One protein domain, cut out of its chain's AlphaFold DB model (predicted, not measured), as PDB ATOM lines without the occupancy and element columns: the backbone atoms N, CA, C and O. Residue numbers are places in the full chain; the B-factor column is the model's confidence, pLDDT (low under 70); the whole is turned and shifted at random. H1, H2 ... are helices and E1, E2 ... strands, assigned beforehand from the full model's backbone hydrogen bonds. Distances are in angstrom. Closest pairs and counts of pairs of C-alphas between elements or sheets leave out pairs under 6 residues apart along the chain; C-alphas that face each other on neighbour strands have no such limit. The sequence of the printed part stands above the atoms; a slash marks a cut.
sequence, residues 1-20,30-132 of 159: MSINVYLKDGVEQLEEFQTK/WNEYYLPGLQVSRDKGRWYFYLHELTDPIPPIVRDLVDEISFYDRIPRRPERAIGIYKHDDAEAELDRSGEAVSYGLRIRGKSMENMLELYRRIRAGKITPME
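This is residues 1 to 20 and 30 to 132 of the 159 residues of an uncharacterized protein of Candidatus Vogelbacteria bacterium (UniProt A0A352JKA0). What shape does the backbone make? It is one long, strongly twisted ribbon of nine strands, with helix H2 packed over one face near one end, while E2 to E5 make the other end and E1 and E6 lie in the middle; H1, four residues, only grazes the sheet. What are its parts and their order? The printed part has 123 residues, with named elements in the order E1 E2 E3 E4 E5 H1 E6 E7 E8 E9 H2, of the class mixed, helices and strands; the sheet's order is E2, E3, E4, E5, E1, E6, E9, E8, E7, all antiparallel. How large is it? It is only just compact, close to loose, with a radius of gyration of the C-alphas of 16.2 A, and its elongated outline spans 49 by 29 by 23 A.

Where do the first strands run? E1 holds residues 2 to 7, from C-alpha 2 at (-20.996, -53.980, -25.704), and is 16.2 A long. E2 is residues 18 to 20; E3, residues 30 to 35, is 17.1 A long. E4, residues 38 to 43, is 16.3 A long, and E5, residues 46 to 51, is 16.1 A long. What comes next? The short helix H1, residues 60 to 63, comes before E6, residues 66 to 76, the longest strand at 30.2 A, which begins at C-alpha 66 at (-25.819, -51.775, -41.729). How does the rest go? E7 is residues 84 to 88, E8 is residues 91 to 96 and 16.7 A long, and E9 is residues 103 to 110 and 22.6 A long. H2, residues 113 to 124, is 16.2 A long and ends at C-alpha 124 at (-17.791, -38.473, -20.989).

Which strands are beside E1? E6 is its antiparallel neighbour at 166 degrees, with N 4 and O 70 within hydrogen-bond range at 2.7 A. E5 is the other, at 139 degrees, with N 7 and O 47 at 2.8 A; E5, H1 and E6 form a split strand-helix-strand unit, two strands that run the same way with E1 between them, and its crossover is right-handed. How does the sheet go on to E2? E3, E4 and E5 form a meander, each strand the antiparallel neighbour of the one before, in two hairpins: N 38 and O 35 are 2.9 A apart, and N 41 and O 48 are 2.8 A apart. The pairing of E4 is staggered, with E3 over residues 38 to 40 and with E5 over residues 41 to 43. E2, an edge strand, pairs with E3, where N 18 and O 34 are 2.8 A apart. What lies beyond E6? E9 pairs with E6, with N 71 and O 108 at 2.9 A; E7, E8 and E9 form a second meander, with N 107 and O 94 at 3.0 A and N 86 and O 93 at 2.8 A. E6, E7, E8 and E9 form a Greek key, that meander with E6 as the antiparallel neighbour of its last strand. Where are the helices? H2 makes two layers with the sheet, a helix on one face, at a height of 7.5 A over E9 and E8; it runs only just along the strands, at 29 degrees to E8 on the local plane. The closest C-alphas of H2 and E8 are those of Met 116 and Ala 91, 5.3 A apart. In H2 every O i to N i+4 pair is within hydrogen-bond range; H1, apart from H2, is too short for such a pair.

How far does it reach? The two C-alphas farthest apart are those of Glu 15 and Glu 80, at 49.7 A. Is the printed part whole? Residues 21 to 29 are not printed, and C-alphas 20 and 30 are 8.5 A apart across the cut, on the link from E2 to E3. Of the links that are printed whole, none is long. Where is confidence low? The mean pLDDT of the printed part is 92.9, and residue 99 is under 70.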
ATOM      1  N   MET A   1     -18.238 -52.502 -21.985       84.69
ATOM      2  CA  MET A   1     -18.865 -51.984 -23.212       84.69
ATOM      3  C   MET A   1     -19.331 -53.151 -24.069       84.69
ATOM      4  O   MET A   1     -18.618 -54.145 -24.140       84.69
ATOM      5  N   SER A   2     -20.508 -53.050 -24.676       89.75
ATOM      6  CA  SER A   2     -20.996 -53.980 -25.704       89.75
ATOM      7  C   SER A   2     -21.426 -53.181 -26.927       89.75
ATOM      8  O   SER A   2     -22.105 -52.169 -26.769       89.75
ATOM      9  N   ILE A   3     -21.024 -53.610 -28.125       94.88
ATOM     10  CA  ILE A   3     -21.317 -52.920 -29.387       94.88
ATOM     11  C   ILE A   3     -22.052 -53.899 -30.294       94.88
ATOM     12  O   ILE A   3     -21.502 -54.928 -30.673       94.88
ATOM     13  N   ASN A   4     -23.292 -53.571 -30.628       96.25
ATOM     14  CA  ASN A   4     -24.139 -54.310 -31.546       96.25
ATOM     15  C   ASN A   4     -24.224 -53.540 -32.861       96.25
ATOM     16  O   ASN A   4     -24.541 -52.351 -32.871       96.25
ATOM     17  N   VAL A   5     -23.992 -54.226 -33.972       96.81
ATOM     18  CA  VAL A   5     -24.247 -53.695 -35.311       96.81
ATOM     19  C   VAL A   5     -25.457 -54.427 -35.863       96.81
ATOM     20  O   VAL A   5     -25.375 -55.614 -36.171       96.81
ATOM     21  N   TYR A   6     -26.581 -53.724 -35.943       97.12
ATOM     22  CA  TYR A   6     -27.824 -54.227 -36.505       97.12
ATOM     23  C   TYR A   6     -27.813 -54.091 -38.023       97.12
ATOM     24  O   TYR A   6     -27.409 -53.069 -38.587       97.12
ATOM     25  N   LEU A   7     -28.281 -55.145 -38.673       96.62
ATOM     26  CA  LEU A   7     -28.337 -55.285 -40.113       96.62
ATOM     27  C   LEU A   7     -29.791 -55.230 -40.585       96.62
ATOM     28  O   LEU A   7     -30.710 -55.652 -39.878       96.62
ATOM     29  N   LYS A   8     -29.979 -54.729 -41.803       94.94
ATOM     30  CA  LYS A   8     -31.234 -54.796 -42.554       94.94
ATOM     31  C   LYS A   8     -31.609 -56.252 -42.838       94.94
ATOM     32  O   LYS A   8     -30.778 -57.158 -42.758       94.94
ATOM     33  N   ASP A   9     -32.857 -56.463 -43.237       93.25
ATOM     34  CA  ASP A   9     -33.283 -57.747 -43.787       93.25
ATOM     35  C   ASP A   9     -32.493 -58.100 -45.061       93.25
ATOM     36  O   ASP A   9     -31.961 -57.228 -45.749       93.25
ATOM     37  N   GLY A  10     -32.412 -59.396 -45.373       91.50
ATOM     38  CA  GLY A  10     -31.685 -59.900 -46.545       91.50
ATOM     39  C   GLY A  10     -30.285 -60.453 -46.262       91.50
ATOM     40  O   GLY A  10     -29.645 -60.946 -47.182       91.50
ATOM     41  N   VAL A  11     -29.824 -60.468 -45.003       94.19
ATOM     42  CA  VAL A  11     -28.553 -61.127 -44.614       94.19
ATOM     43  C   VAL A  11     -28.524 -62.599 -45.042       94.19
ATOM     44  O   VAL A  11     -27.521 -63.080 -45.554       94.19
ATOM     45  N   GLU A  12     -29.652 -63.293 -44.892       94.88
ATOM     46  CA  GLU A  12     -29.841 -64.698 -45.289       94.88
ATOM     47  C   GLU A  12     -29.841 -64.931 -46.811       94.88
ATOM     48  O   GLU A  12     -29.777 -66.073 -47.254       94.88
ATOM     49  N   GLN A  13     -29.918 -63.861 -47.612       94.75
ATOM     50  CA  GLN A  13     -29.898 -63.912 -49.079       94.75
ATOM     51  C   GLN A  13     -28.490 -63.700 -49.651       94.75
ATOM     52  O   GLN A  13     -28.303 -63.805 -50.862       94.75
ATOM     53  N   LEU A  14     -27.502 -63.381 -48.806       95.00
ATOM     54  CA  LEU A  14     -26.110 -63.275 -49.231       95.00
ATOM     55  C   LEU A  14     -25.594 -64.651 -49.664       95.00
ATOM     56  O   LEU A  14     -25.802 -65.640 -48.965       95.00
ATOM     57  N   GLU A  15     -24.883 -64.700 -50.794       93.62
ATOM     58  CA  GLU A  15     -24.388 -65.946 -51.403       93.62
ATOM     59  C   GLU A  15     -23.555 -66.796 -50.428       93.62
ATOM     60  O   GLU A  15     -23.604 -68.024 -50.454       93.62
ATOM     61  N   GLU A  16     -22.827 -66.141 -49.525       93.44
ATOM     62  CA  GLU A  16     -21.911 -66.786 -48.583       93.44
ATOM     63  C   GLU A  16     -22.534 -67.042 -47.198       93.44
ATOM     64  O   GLU A  16     -21.827 -67.417 -46.258       93.44
ATOM     65  N   PHE A  17     -23.845 -66.830 -47.042       96.88
ATOM     66  CA  PHE A  17     -24.551 -67.087 -45.790       96.88
ATOM     67  C   PHE A  17     -24.612 -68.590 -45.485       96.88
ATOM     68  O   PHE A  17     -25.000 -69.410 -46.317       96.88
ATOM     69  N   GLN A  18     -24.242 -68.962 -44.260       96.88
ATOM     70  CA  GLN A  18     -24.202 -70.349 -43.804       96.88
ATOM     71  C   GLN A  18     -24.960 -70.525 -42.491       96.88
ATOM     72  O   GLN A  18     -24.761 -69.778 -41.535       96.88
ATOM     73  N   THR A  19     -25.737 -71.604 -42.410       97.19
ATOM     74  CA  THR A  19     -26.379 -72.062 -41.173       97.19
ATOM     75  C   THR A  19     -25.712 -73.349 -40.704       97.19
ATOM     76  O   THR A  19     -25.536 -74.283 -41.487       97.19
ATOM     77  N   LYS A  20     -25.344 -73.421 -39.423       95.25
ATOM     78  CA  LYS A  20     -24.838 -74.640 -38.779       95.25
ATOM     79  C   LYS A  20     -25.752 -75.024 -37.630       95.25
ATOM     80  O   LYS A  20     -25.889 -74.271 -36.670       95.25
ATOM     81  N   TRP A  30     -29.848 -75.724 -31.512       93.81
ATOM     82  CA  TRP A  30     -29.886 -74.336 -31.975       93.81
ATOM     83  C   TRP A  30     -29.156 -74.182 -33.304       93.81
ATOM     84  O   TRP A  30     -28.327 -75.009 -33.676       93.81
ATOM     85  N   ASN A  31     -29.452 -73.094 -34.006       94.44
ATOM     86  CA  ASN A  31     -28.760 -72.727 -35.231       94.44
ATOM     87  C   ASN A  31     -27.762 -71.608 -34.952       94.44
ATOM     88  O   ASN A  31     -28.080 -70.622 -34.288       94.44
ATOM     89  N   GLU A  32     -26.567 -71.755 -35.503       96.19
ATOM     90  CA  GLU A  32     -25.569 -70.698 -35.601       96.19
ATOM     91  C   GLU A  32     -25.518 -70.201 -37.045       96.19
ATOM     92  O   GLU A  32     -25.557 -70.999 -37.985       96.19
ATOM     93  N   TYR A  33     -25.414 -68.885 -37.219       97.00
ATOM     94  CA  TYR A  33     -25.441 -68.236 -38.524       97.00
ATOM     95  C   TYR A  33     -24.108 -67.546 -38.795       97.00
ATOM     96  O   TYR A  33     -23.539 -66.891 -37.917       97.00
ATOM     97  N   TYR A  34     -23.604 -67.697 -40.014       97.00
ATOM     98  CA  TYR A  34     -22.270 -67.250 -40.387       97.00
ATOM     99  C   TYR A  34     -22.249 -66.597 -41.761       97.00
ATOM    100  O   TYR A  34     -22.946 -67.005 -42.683       97.00
ATOM    101  N   LEU A  35     -21.354 -65.630 -41.879       96.06
ATOM    102  CA  LEU A  35     -20.774 -65.110 -43.106       96.06
ATOM    103  C   LEU A  35     -19.251 -65.354 -43.043       96.06
ATOM    104  O   LEU A  35     -18.725 -65.665 -41.965       96.06
ATOM    105  N   PRO A  36     -18.507 -65.227 -44.154       94.00
ATOM    106  CA  PRO A  36     -17.051 -65.333 -44.153       94.00
ATOM    107  C   PRO A  36     -16.397 -64.475 -43.064       94.00
ATOM    108  O   PRO A  36     -16.445 -63.247 -43.091       94.00
ATOM    109  N   GLY A  37     -15.795 -65.144 -42.076       91.62
ATOM    110  CA  GLY A  37     -15.116 -64.488 -40.955       91.62
ATOM    111  C   GLY A  37     -16.029 -63.756 -39.965       91.62
ATOM    112  O   GLY A  37     -15.515 -63.044 -39.110       91.62
ATOM    113  N   LEU A  38     -17.354 -63.921 -40.048       95.69
ATOM    114  CA  LEU A  38     -18.308 -63.186 -39.222       95.69
ATOM    115  C   LEU A  38     -19.434 -64.096 -38.730       95.69
ATOM    116  O   LEU A  38     -20.216 -64.624 -39.517       95.69
ATOM    117  N   GLN A  39     -19.556 -64.248 -37.415       96.38
ATOM    118  CA  GLN A  39     -20.744 -64.854 -36.822       96.38
ATOM    119  C   GLN A  39     -21.831 -63.790 -36.675       96.38
ATOM    120  O   GLN A  39     -21.587 -62.722 -36.112       96.38
ATOM    121  N   VAL A  40     -23.032 -64.099 -37.152       97.12
ATOM    122  CA  VAL A  40     -24.211 -63.241 -37.011       97.12
ATOM    123  C   VAL A  40     -25.246 -63.929 -36.127       97.12
ATOM    124  O   VAL A  40     -25.273 -65.150 -35.972       97.12
ATOM    125  N   SER A  41     -26.083 -63.136 -35.479       96.38
ATOM    126  CA  SER A  41     -27.158 -63.585 -34.597       96.38
ATOM    127  C   SER A  41     -28.457 -62.893 -34.980       96.38
ATOM    128  O   SER A  41     -28.445 -61.841 -35.619       96.38
ATOM    129  N   ARG A  42     -29.586 -63.492 -34.602       94.50
ATOM    130  CA  ARG A  42     -30.909 -62.907 -34.817       94.50
ATOM    131  C   ARG A  42     -31.623 -62.792 -33.483       94.50
ATOM    132  O   ARG A  42     -31.880 -63.808 -32.846       94.50
ATOM    133  N   ASP A  43     -31.951 -61.570 -33.085       92.38
ATOM    134  CA  ASP A  43     -32.740 -61.296 -31.883       92.38
ATOM    135  C   ASP A  43     -33.924 -60.399 -32.237       92.38
ATOM    136  O   ASP A  43     -33.786 -59.430 -32.985       92.38
ATOM    137  N   LYS A  44     -35.112 -60.758 -31.737       91.38
ATOM    138  CA  LYS A  44     -36.380 -60.044 -31.995       91.38
ATOM    139  C   LYS A  44     -36.596 -59.686 -33.473       91.38
ATOM    140  O   LYS A  44     -37.073 -58.607 -33.807       91.38
ATOM    141  N   GLY A  45     -36.215 -60.602 -34.364       91.38
ATOM    142  CA  GLY A  45     -36.347 -60.443 -35.812       91.38
ATOM    143  C   GLY A  45     -35.204 -59.694 -36.501       91.38
ATOM    144  O   GLY A  45     -35.086 -59.845 -37.712       91.38
ATOM    145  N   ARG A  46     -34.327 -58.988 -35.773       94.81
ATOM    146  CA  ARG A  46     -33.209 -58.220 -36.343       94.81
ATOM    147  C   ARG A  46     -31.928 -59.042 -36.372       94.81
ATOM    148  O   ARG A  46     -31.548 -59.657 -35.372       94.81
ATOM    149  N   TRP A  47     -31.253 -59.017 -37.513       97.06
ATOM    150  CA  TRP A  47     -29.904 -59.551 -37.646       97.06
ATOM    151  C   TRP A  47     -28.902 -58.597 -37.017       97.06
ATOM    152  O   TRP A  47     -29.036 -57.380 -37.139       97.06
ATOM    153  N   TYR A  48     -27.896 -59.139 -36.346       97.31
ATOM    154  CA  TYR A  48     -26.840 -58.332 -35.765       97.31
ATOM    155  C   TYR A  48     -25.558 -59.136 -35.554       97.31
ATOM    156  O   TYR A  48     -25.555 -60.369 -35.567       97.31
ATOM    157  N   PHE A  49     -24.461 -58.422 -35.344       96.94
ATOM    158  CA  PHE A  49     -23.200 -58.985 -34.874       96.94
ATOM    159  C   PHE A  49     -22.563 -58.050 -33.846       96.94
ATOM    160  O   PHE A  49     -23.003 -56.911 -33.665       96.94
ATOM    161  N   TYR A  50     -21.536 -58.548 -33.164       95.44
ATOM    162  CA  TYR A  50     -20.821 -57.792 -32.146       95.44
ATOM    163  C   TYR A  50     -19.500 -57.251 -32.687       95.44
ATOM    164  O   TYR A  50     -18.775 -57.966 -33.377       95.44
ATOM    165  N   LEU A  51     -19.171 -56.018 -32.314       94.50
ATOM    166  CA  LEU A  51     -17.804 -55.501 -32.379       94.50
ATOM    167  C   LEU A  51     -17.184 -55.547 -30.979       94.50
ATOM    168  O   LEU A  51     -17.897 -55.425 -29.976       94.50
ATOM    169  N   HIS A  52     -15.866 -55.723 -30.901       90.12
ATOM    170  CA  HIS A  52     -15.152 -55.696 -29.625       90.12
ATOM    171  C   HIS A  52     -14.869 -54.252 -29.201       90.12
ATOM    172  O   HIS A  52     -15.036 -53.902 -28.030       90.12
ATOM    173  N   GLU A  53     -14.513 -53.405 -30.164       88.00
ATOM    174  CA  GLU A  53     -14.162 -52.003 -29.962       88.00
ATOM    175  C   GLU A  53     -14.867 -51.089 -30.974       88.00
ATOM    176  O   GLU A  53     -15.193 -51.485 -32.090       88.00
ATOM    177  N   LEU A  54     -15.088 -49.822 -30.602       81.50
ATOM    178  CA  LEU A  54     -15.675 -48.822 -31.513       81.50
ATOM    179  C   LEU A  54     -14.728 -48.466 -32.671       81.50
ATOM    180  O   LEU A  54     -15.126 -47.819 -33.629       81.50
ATOM    181  N   THR A  55     -13.461 -48.852 -32.571       85.50
ATOM    182  CA  THR A  55     -12.454 -48.693 -33.623       85.50
ATOM    183  C   THR A  55     -12.382 -49.888 -34.566       85.50
ATOM    184  O   THR A  55     -11.693 -49.799 -35.583       85.50
ATOM    185  N   ASP A  56     -13.083 -50.985 -34.265       90.19
ATOM    186  CA  ASP A  56     -13.094 -52.158 -35.128       90.19
ATOM    187  C   ASP A  56     -13.805 -51.837 -36.451       90.19
ATOM    188  O   ASP A  56     -14.907 -51.276 -36.458       90.19
ATOM    189  N   PRO A  57     -13.208 -52.197 -37.600       91.12
ATOM    190  CA  PRO A  57     -13.833 -51.953 -38.886       91.12
ATOM    191  C   PRO A  57     -15.041 -52.872 -39.086       91.12
ATOM    192  O   PRO A  57     -14.976 -54.080 -38.864       91.12
ATOM    193  N   ILE A  58     -16.131 -52.312 -39.614       92.88
ATOM    194  CA  ILE A  58     -17.276 -53.109 -40.068       92.88
ATOM    195  C   ILE A  58     -16.851 -53.948 -41.288       92.88
ATOM    196  O   ILE A  58     -16.367 -53.367 -42.276       92.88
ATOM    197  N   PRO A  59     -17.046 -55.285 -41.261       93.75
ATOM    198  CA  PRO A  59     -16.673 -56.157 -42.368       93.75
ATOM    199  C   PRO A  59     -17.336 -55.724 -43.688       93.75
ATOM    200  O   PRO A  59     -18.537 -55.442 -43.698       93.75
ATOM    201  N   PRO A  60     -16.597 -55.687 -44.817       94.00
ATOM    202  CA  PRO A  60     -17.129 -55.198 -46.092       94.00
ATOM    203  C   PRO A  60     -18.410 -55.903 -46.550       94.00
ATOM    204  O   PRO A  60     -19.308 -55.239 -47.054       94.00
ATOM    205  N   ILE A  61     -18.522 -57.214 -46.310       94.31
ATOM    206  CA  ILE A  61     -19.662 -58.042 -46.735       94.31
ATOM    207  C   ILE A  61     -21.011 -57.597 -46.148       94.31
ATOM    208  O   ILE A  61     -22.050 -57.795 -46.768       94.31
ATOM    209  N   VAL A  62     -21.010 -56.960 -44.974       93.94
ATOM    210  CA  VAL A  62     -22.234 -56.471 -44.316       93.94
ATOM    211  C   VAL A  62     -22.351 -54.951 -44.318       93.94
ATOM    212  O   VAL A  62     -23.344 -54.426 -43.824       93.94
ATOM    213  N   ARG A  63     -21.367 -54.226 -44.866       92.44
ATOM    214  CA  ARG A  63     -21.281 -52.762 -44.756       92.44
ATOM    215  C   ARG A  63     -22.532 -52.058 -45.282       92.44
ATOM    216  O   ARG A  63     -23.066 -51.189 -44.602       92.44
ATOM    217  N   ASP A  64     -23.029 -52.473 -46.441       92.88
ATOM    218  CA  ASP A  64     -24.200 -51.846 -47.075       92.88
ATOM    219  C   ASP A  64     -25.531 -52.276 -46.428       92.88
ATOM    220  O   ASP A  64     -26.577 -51.623 -46.578       92.88
ATOM    221  N   LEU A  65     -25.483 -53.358 -45.649       94.94
ATOM    222  CA  LEU A  65     -26.602 -53.872 -44.871       94.94
ATOM    223  C   LEU A  65     -26.689 -53.256 -43.476       94.94
ATOM    224  O   LEU A  65     -27.670 -53.523 -42.794       94.94
ATOM    225  N   VAL A  66     -25.733 -52.431 -43.040       94.88
ATOM    226  CA  VAL A  66     -25.819 -51.775 -41.729       94.88
ATOM    227  C   VAL A  66     -27.050 -50.870 -41.678       94.88
ATOM    228  O   VAL A  66     -27.259 -50.007 -42.537       94.88
ATOM    229  N   ASP A  67     -27.877 -51.093 -40.663       95.44
ATOM    230  CA  ASP A  67     -29.070 -50.302 -40.363       95.44
ATOM    231  C   ASP A  67     -28.806 -49.337 -39.203       95.44
ATOM    232  O   ASP A  67     -29.056 -48.137 -39.305       95.44
ATOM    233  N   GLU A  68     -28.240 -49.862 -38.115       96.12
ATOM    234  CA  GLU A  68     -27.994 -49.133 -36.873       96.12
ATOM    235  C   GLU A  68     -26.804 -49.751 -36.135       96.12
ATOM    236  O   GLU A  68     -26.680 -50.968 -36.025       96.12
ATOM    237  N   ILE A  69     -25.947 -48.910 -35.578       95.75
ATOM    238  CA  ILE A  69     -24.914 -49.297 -34.626       95.75
ATOM    239  C   ILE A  69     -25.401 -48.840 -33.258       95.75
ATOM    240  O   ILE A  69     -25.829 -47.700 -33.095       95.75
ATOM    241  N   SER A  70     -25.337 -49.718 -32.266       96.12
ATOM    242  CA  SER A  70     -25.691 -49.405 -30.888       96.12
ATOM    243  C   SER A  70     -24.601 -49.888 -29.957       96.12
ATOM    244  O   SER A  70     -24.175 -51.035 -30.057       96.12
ATOM    245  N   PHE A  71     -24.177 -49.060 -29.011       94.38
ATOM    246  CA  PHE A  71     -23.336 -49.545 -27.930       94.38
ATOM    247  C   PHE A  71     -23.836 -49.108 -26.567       94.38
ATOM    248  O   PHE A  71     -24.449 -48.053 -26.398       94.38
ATOM    249  N   TYR A  72     -23.550 -49.957 -25.590       94.00
ATOM    250  CA  TYR A  72     -23.819 -49.713 -24.189       94.00
ATOM    251  C   TYR A  72     -22.508 -49.671 -23.411       94.00
ATOM    252  O   TYR A  72     -21.645 -50.548 -23.554       94.00
ATOM    253  N   ASP A  73     -22.372 -48.662 -22.563       93.50
ATOM    254  CA  ASP A  73     -21.247 -48.506 -21.657       93.50
ATOM    255  C   ASP A  73     -21.701 -47.991 -20.286       93.50
ATOM    256  O   ASP A  73     -22.805 -47.468 -20.118       93.50
ATOM    257  N   ARG A  74     -20.828 -48.146 -19.290       92.94
ATOM    258  CA  ARG A  74     -21.015 -47.574 -17.955       92.94
ATOM    259  C   ARG A  74     -19.964 -46.503 -17.733       92.94
ATOM    260  O   ARG A  74     -18.772 -46.805 -17.709       92.94
ATOM    261  N   ILE A  75     -20.396 -45.261 -17.528       92.62
ATOM    262  CA  ILE A  75     -19.475 -44.145 -17.279       92.62
ATOM    263  C   ILE A  75     -19.533 -43.690 -15.811       92.62
ATOM    264  O   ILE A  75     -20.595 -43.765 -15.190       92.62
ATOM    265  N   PRO A  76     -18.422 -43.206 -15.223       91.19
ATOM    266  CA  PRO A  76     -18.412 -42.729 -13.840       91.19
ATOM    267  C   PRO A  76     -19.347 -41.536 -13.621       91.19
ATOM    268  O   PRO A  76     -19.425 -40.646 -14.472       91.19
ATOM    269  N   ARG A  77     -19.971 -41.446 -12.438       86.88
ATOM    270  CA  ARG A  77     -20.839 -40.307 -12.072       86.88
ATOM    271  C   ARG A  77     -20.123 -38.975 -11.854       86.88
ATOM    272  O   ARG A  77     -20.784 -37.962 -11.686       86.88
ATOM    273  N   ARG A  78     -18.789 -38.967 -11.825       84.94
ATOM    274  CA  ARG A  78     -17.983 -37.745 -11.708       84.94
ATOM    275  C   ARG A  78     -17.238 -37.478 -13.026       84.94
ATOM    276  O   ARG A  78     -16.577 -38.398 -13.515       84.94
ATOM    277  N   PRO A  79     -17.309 -36.260 -13.595       86.25
ATOM    278  CA  PRO A  79     -18.191 -35.151 -13.195       86.25
ATOM    279  C   PRO A  79     -19.679 -35.515 -13.322       86.25
ATOM    280  O   PRO A  79     -20.024 -36.424 -14.078       86.25
ATOM    281  N   GLU A  80     -20.532 -34.833 -12.558       87.62
ATOM    282  CA  GLU A  80     -21.986 -35.010 -12.635       87.62
ATOM    283  C   GLU A  80     -22.506 -34.563 -14.004       87.62
ATOM    284  O   GLU A  80     -21.955 -33.652 -14.627       87.62
ATOM    285  N   ARG A  81     -23.529 -35.257 -14.502       90.50
ATOM    286  CA  ARG A  81     -24.150 -35.010 -15.805       90.50
ATOM    287  C   ARG A  81     -25.657 -35.111 -15.655       90.50
ATOM    288  O   ARG A  81     -26.131 -36.014 -14.961       90.50
ATOM    289  N   ALA A  82     -26.375 -34.229 -16.341       91.62
ATOM    290  CA  ALA A  82     -27.825 -34.305 -16.385       91.62
ATOM    291  C   ALA A  82     -28.264 -35.575 -17.128       91.62
ATOM    292  O   ALA A  82     -27.673 -35.940 -18.152       91.62
ATOM    293  N   ILE A  83     -29.266 -36.275 -16.612       93.44
ATOM    294  CA  ILE A  83     -29.803 -37.468 -17.279       93.44
ATOM    295  C   ILE A  83     -30.744 -37.076 -18.417       93.44
ATOM    296  O   ILE A  83     -31.392 -36.032 -18.364       93.44
ATOM    297  N   GLY A  84     -30.826 -37.929 -19.436       95.69
ATOM    298  CA  GLY A  84     -31.717 -37.739 -20.574       95.69
ATOM    299  C   GLY A  84     -31.051 -37.993 -21.923       95.69
ATOM    300  O   GLY A  84     -30.121 -38.799 -22.029       95.69
ATOM    301  N   ILE A  85     -31.549 -37.322 -22.963       97.50
ATOM    302  CA  ILE A  85     -31.198 -37.591 -24.362       97.50
ATOM    303  C   ILE A  85     -30.207 -36.560 -24.891       97.50
ATOM    304  O   ILE A  85     -30.499 -35.369 -24.962       97.50
ATOM    305  N   TYR A  86     -29.051 -37.026 -25.344       97.31
ATOM    306  CA  TYR A  86     -28.009 -36.244 -26.000       97.31
ATOM    307  C   TYR A  86     -28.000 -36.547 -27.498       97.31
ATOM    308  O   TYR A  86     -28.216 -37.688 -27.903       97.31
ATOM    309  N   LYS A  87     -27.707 -35.544 -28.332       96.62
ATOM    310  CA  LYS A  87     -27.641 -35.708 -29.791       96.62
ATOM    311  C   LYS A  87     -26.391 -35.080 -30.375       96.62
ATOM    312  O   LYS A  87     -25.929 -34.044 -29.898       96.62
ATOM    313  N   HIS A  88     -25.873 -35.701 -31.426       95.00
ATOM    314  CA  HIS A  88     -24.835 -35.139 -32.275       95.00
ATOM    315  C   HIS A  88     -24.958 -35.737 -33.678       95.00
ATOM    316  O   HIS A  88     -24.720 -36.927 -33.862       95.00
ATOM    317  N   ASP A  89     -25.337 -34.903 -34.646       94.94
ATOM    318  CA  ASP A  89     -25.573 -35.299 -36.036       94.94
ATOM    319  C   ASP A  89     -26.546 -36.487 -36.150       94.94
ATOM    320  O   ASP A  89     -27.716 -36.348 -35.792       94.94
ATOM    321  N   ASP A  90     -26.091 -37.649 -36.629       93.81
ATOM    322  CA  ASP A  90     -26.900 -38.871 -36.749       93.81
ATOM    323  C   ASP A  90     -26.849 -39.775 -35.502       93.81
ATOM    324  O   ASP A  90     -27.480 -40.834 -35.492       93.81
ATOM    325  N   ALA A  91     -26.103 -39.381 -34.467       96.31
ATOM    326  CA  ALA A  91     -25.958 -40.128 -33.229       96.31
ATOM    327  C   ALA A  91     -26.861 -39.575 -32.116       96.31
ATOM    328  O   ALA A  91     -26.983 -38.366 -31.898       96.31
ATOM    329  N   GLU A  92     -27.450 -40.491 -31.356       98.06
ATOM    330  CA  GLU A  92     -28.273 -40.208 -30.186       98.06
ATOM    331  C   GLU A  92     -27.806 -41.066 -29.014       98.06
ATOM    332  O   GLU A  92     -27.493 -42.246 -29.179       98.06
ATOM    333  N   ALA A  93     -27.763 -40.477 -27.826       97.38
ATOM    334  CA  ALA A  93     -27.374 -41.158 -26.611       97.38
ATOM    335  C   ALA A  93     -28.387 -40.929 -25.493       97.38
ATOM    336  O   ALA A  93     -28.804 -39.805 -25.240       97.38
ATOM    337  N   GLU A  94     -28.724 -42.000 -24.796       97.38
ATOM    338  CA  GLU A  94     -29.536 -42.009 -23.590       97.38
ATOM    339  C   GLU A  94     -28.612 -42.211 -22.387       97.38
ATOM    340  O   GLU A  94     -27.864 -43.196 -22.327       97.38
ATOM    341  N   LEU A  95     -28.641 -41.262 -21.452       95.25
ATOM    342  CA  LEU A  95     -27.912 -41.328 -20.189       95.25
ATOM    343  C   LEU A  95     -28.906 -41.452 -19.035       95.25
ATOM    344  O   LEU A  95     -29.712 -40.549 -18.813       95.25
ATOM    345  N   ASP A  96     -28.808 -42.527 -18.262       93.12
ATOM    346  CA  ASP A  96     -29.734 -42.815 -17.169       93.12
ATOM    347  C   ASP A  96     -29.014 -43.242 -15.873       93.12
ATOM    348  O   ASP A  96     -27.790 -43.422 -15.808       93.12
ATOM    349  N   ARG A  97     -29.800 -43.428 -14.804       88.19
ATOM    350  CA  ARG A  97     -29.317 -43.937 -13.508       88.19
ATOM    351  C   ARG A  97     -29.415 -45.463 -13.381       88.19
ATOM    352  O   ARG A  97     -29.327 -45.958 -12.263       88.19
ATOM    353  N   SER A  98     -29.574 -46.207 -14.481       79.88
ATOM    354  CA  SER A  98     -29.641 -47.680 -14.458       79.88
ATOM    355  C   SER A  98     -28.314 -48.343 -14.066       79.88
ATOM    356  O   SER A  98     -28.274 -49.535 -13.763       79.88
ATOM    357  N   GLY A  99     -27.218 -47.576 -14.055       63.41
ATOM    358  CA  GLY A  99     -25.936 -48.008 -13.513       63.41
ATOM    359  C   GLY A  99     -25.977 -48.249 -12.000       63.41
ATOM    360  O   GLY A  99     -26.815 -47.717 -11.274       63.41
ATOM    361  N   GLU A 100     -25.010 -49.023 -11.502       72.88
ATOM    362  CA  GLU A 100     -24.740 -49.144 -10.063       72.88
ATOM    363  C   GLU A 100     -24.538 -47.756  -9.432       72.88
ATOM    364  O   GLU A 100     -24.272 -46.784 -10.141       72.88
ATOM    365  N   ALA A 101     -24.600 -47.652  -8.098       76.12
ATOM    366  CA  ALA A 101     -24.591 -46.380  -7.357       76.12
ATOM    367  C   ALA A 101     -23.491 -45.369  -7.769       76.12
ATOM    368  O   ALA A 101     -23.638 -44.167  -7.553       76.12
ATOM    369  N   VAL A 102     -22.404 -45.842  -8.383       85.25
ATOM    370  CA  VAL A 102     -21.228 -45.064  -8.803       85.25
ATOM    371  C   VAL A 102     -21.157 -44.750 -10.307       85.25
ATOM    372  O   VAL A 102     -20.241 -44.047 -10.744       85.25
ATOM    373  N   SER A 103     -22.105 -45.233 -11.114       91.25
ATOM    374  CA  SER A 103     -22.075 -45.127 -12.581       91.25
ATOM    375  C   SER A 103     -23.399 -44.649 -13.182       91.25
ATOM    376  O   SER A 103     -24.456 -44.749 -12.555       91.25
ATOM    377  N   TYR A 104     -23.321 -44.101 -14.392       91.62
ATOM    378  CA  TYR A 104     -24.460 -43.926 -15.290       91.62
ATOM    379  C   TYR A 104     -24.525 -45.100 -16.269       91.62
ATOM    380  O   TYR A 104     -23.480 -45.635 -16.660       91.62
ATOM    381  N   GLY A 105     -25.735 -45.465 -16.686       94.56
ATOM    382  CA  GLY A 105     -25.935 -46.255 -17.895       94.56
ATOM    383  C   GLY A 105     -25.905 -45.323 -19.100       94.56
ATOM    384  O   GLY A 105     -26.580 -44.297 -19.097       94.56
ATOM    385  N   LEU A 106     -25.092 -45.646 -20.103       95.50
ATOM    386  CA  LEU A 106     -25.018 -44.892 -21.349       95.50
ATOM    387  C   LEU A 106     -25.296 -45.835 -22.514       95.50
ATOM    388  O   LEU A 106     -24.546 -46.785 -22.738       95.50
ATOM    389  N   ARG A 107     -26.350 -45.552 -23.274       96.75
ATOM    390  CA  ARG A 107     -26.645 -46.230 -24.538       96.75
ATOM    391  C   ARG A 107     -26.536 -45.221 -25.668       96.75
ATOM    392  O   ARG A 107     -27.234 -44.219 -25.639       96.75
ATOM    393  N   ILE A 108     -25.703 -45.494 -26.666       97.12
ATOM    394  CA  ILE A 108     -25.580 -44.664 -27.872       97.12
ATOM    395  C   ILE A 108     -26.040 -45.471 -29.079       97.12
ATOM    396  O   ILE A 108     -25.732 -46.658 -29.180       97.12
ATOM    397  N   ARG A 109     -26.758 -44.830 -30.000       97.25
ATOM    398  CA  ARG A 109     -27.171 -45.373 -31.296       97.25
ATOM    399  C   ARG A 109     -26.888 -44.386 -32.427       97.25
ATOM    400  O   ARG A 109     -26.945 -43.180 -32.208       97.25
ATOM    401  N   GLY A 110     -26.584 -44.887 -33.618       95.69
ATOM    402  CA  GLY A 110     -26.313 -44.067 -34.804       95.69
ATOM    403  C   GLY A 110     -25.962 -44.915 -36.024       95.69
ATOM    404  O   GLY A 110     -26.025 -46.144 -35.966       95.69
ATOM    405  N   LYS A 111     -25.593 -44.278 -37.139       91.69
ATOM    406  CA  LYS A 111     -25.118 -44.969 -38.356       91.69
ATOM    407  C   LYS A 111     -23.629 -44.735 -38.608       91.69
ATOM    408  O   LYS A 111     -22.967 -45.600 -39.175       91.69
ATOM    409  N   SER A 112     -23.097 -43.600 -38.161       90.44
ATOM    410  CA  SER A 112     -21.679 -43.256 -38.233       90.44
ATOM    411  C   SER A 112     -20.954 -43.550 -36.921       90.44
ATOM    412  O   SER A 112     -21.219 -42.933 -35.887       90.44
ATOM    413  N   MET A 113     -19.966 -44.446 -36.976       90.88
ATOM    414  CA  MET A 113     -19.093 -44.741 -35.835       90.88
ATOM    415  C   MET A 113     -18.328 -43.497 -35.352       90.88
ATOM    416  O   MET A 113     -18.125 -43.314 -34.153       90.88
ATOM    417  N   GLU A 114     -17.937 -42.621 -36.281       92.31
ATOM    418  CA  GLU A 114     -17.240 -41.367 -35.985       92.31
ATOM    419  C   GLU A 114     -18.104 -40.435 -35.126       92.31
ATOM    420  O   GLU A 114     -17.669 -39.989 -34.063       92.31
ATOM    421  N   ASN A 115     -19.357 -40.218 -35.531       94.00
ATOM    422  CA  ASN A 115     -20.278 -39.329 -34.819       94.00
ATOM    423  C   ASN A 115     -20.656 -39.902 -33.448       94.00
ATOM    424  O   ASN A 115     -20.721 -39.171 -32.456       94.00
ATOM    425  N   MET A 116     -20.825 -41.224 -33.356       94.44
ATOM    426  CA  MET A 116     -21.059 -41.910 -32.084       94.44
ATOM    427  C   MET A 116     -19.870 -41.779 -31.123       94.44
ATOM    428  O   MET A 116     -20.065 -41.526 -29.932       94.44
ATOM    429  N   LEU A 117     -18.638 -41.920 -31.622       93.50
ATOM    430  CA  LEU A 117     -17.414 -41.740 -30.836       93.50
ATOM    431  C   LEU A 117     -17.256 -40.304 -30.341       93.50
ATOM    432  O   LEU A 117     -16.878 -40.082 -29.187       93.50
ATOM    433  N   GLU A 118     -17.549 -39.328 -31.193       95.06
ATOM    434  CA  GLU A 118     -17.489 -37.919 -30.820       95.06
ATOM    435  C   GLU A 118     -18.550 -37.580 -29.764       95.06
ATOM    436  O   GLU A 118     -18.229 -36.972 -28.737       95.06
ATOM    437  N   LEU A 119     -19.786 -38.064 -29.934       95.69
ATOM    438  CA  LEU A 119     -20.845 -37.923 -28.932       95.69
ATOM    439  C   LEU A 119     -20.428 -38.537 -27.590       95.69
ATOM    440  O   LEU A 119     -20.496 -37.873 -26.554       95.69
ATOM    441  N   TYR A 120     -19.914 -39.769 -27.605       94.88
ATOM    442  CA  TYR A 120     -19.404 -40.448 -26.413       94.88
ATOM    443  C   TYR A 120     -18.338 -39.626 -25.686       94.88
ATOM    444  O   TYR A 120     -18.412 -39.437 -24.469       94.88
ATOM    445  N   ARG A 121     -17.352 -39.094 -26.422       93.81
ATOM    446  CA  ARG A 121     -16.275 -38.266 -25.858       93.81
ATOM    447  C   ARG A 121     -16.820 -36.991 -25.222       93.81
ATOM    448  O   ARG A 121     -16.391 -36.643 -24.121       93.81
ATOM    449  N   ARG A 122     -17.769 -36.314 -25.874       94.19
ATOM    450  CA  ARG A 122     -18.390 -35.081 -25.363       94.19
ATOM    451  C   ARG A 122     -19.182 -35.324 -24.081       94.19
ATOM    452  O   ARG A 122     -18.989 -34.579 -23.117       94.19
ATOM    453  N   ILE A 123     -19.988 -36.388 -24.037       94.06
ATOM    454  CA  ILE A 123     -20.728 -36.799 -22.833       94.06
ATOM    455  C   ILE A 123     -19.740 -37.149 -21.724       94.06
ATOM    456  O   ILE A 123     -19.803 -36.586 -20.632       94.06
ATOM    457  N   ARG A 124     -18.768 -38.027 -21.993       92.06
ATOM    458  CA  ARG A 124     -17.791 -38.473 -20.989       92.06
ATOM    459  C   ARG A 124     -16.968 -37.313 -20.424       92.06
ATOM    460  O   ARG A 124     -16.661 -37.326 -19.235       92.06
ATOM    461  N   ALA A 125     -16.671 -36.293 -21.222       90.50
ATOM    462  CA  ALA A 125     -15.987 -35.089 -20.763       90.50
ATOM    463  C   ALA A 125     -16.887 -34.096 -19.997       90.50
ATOM    464  O   ALA A 125     -16.360 -33.152 -19.422       90.50
ATOM    465  N   GLY A 126     -18.213 -34.283 -19.990       88.06
ATOM    466  CA  GLY A 126     -19.160 -33.334 -19.388       88.06
ATOM    467  C   GLY A 126     -19.233 -32.002 -20.142       88.06
ATOM    468  O   GLY A 126     -19.483 -30.967 -19.538       88.06
ATOM    469  N   LYS A 127     -18.949 -32.009 -21.453       87.12
ATOM    470  CA  LYS A 127     -18.861 -30.795 -22.290       87.12
ATOM    471  C   LYS A 127     -20.185 -30.374 -22.922       87.12
ATOM    472  O   LYS A 127     -20.239 -29.327 -23.559       87.12
ATOM    473  N   ILE A 128     -21.208 -31.213 -22.816       91.81
ATOM    474  CA  ILE A 128     -22.517 -30.992 -23.424       91.81
ATOM    475  C   ILE A 128     -23.613 -31.303 -22.411       91.81
ATOM    476  O   ILE A 128     -23.404 -32.088 -21.487       91.81
ATOM    477  N   THR A 129     -24.774 -30.694 -22.614       92.19
ATOM    478  CA  THR A 129     -26.010 -30.951 -21.871       92.19
ATOM    479  C   THR A 129     -26.972 -31.770 -22.734       92.19
ATOM    480  O   THR A 129     -26.848 -31.748 -23.964       92.19
ATOM    481  N   PRO A 130     -27.921 -32.500 -22.130       94.50
ATOM    482  CA  PRO A 130     -28.924 -33.219 -22.899       94.50
ATOM    483  C   PRO A 130     -29.868 -32.231 -23.597       94.50
ATOM    484  O   PRO A 130     -30.104 -31.119 -23.123       94.50
ATOM    485  N   MET A 131     -30.406 -32.649 -24.737       93.44
ATOM    486  CA  MET A 131     -31.465 -31.949 -25.463       93.44
ATOM    487  C   MET A 131     -32.830 -32.151 -24.790       93.44
ATOM    488  O   MET A 131     -33.666 -31.254 -24.811       93.44
ATOM    489  N   GLU A 132     -33.036 -33.315 -24.175       92.31
ATOM    490  CA  GLU A 132     -34.181 -33.616 -23.315       92.31
ATOM    491  C   GLU A 132     -33.647 -34.061 -21.956       92.31
ATOM    492  O   GLU A 132     -32.925 -35.052 -21.895       92.31
TER     493      GLU A 132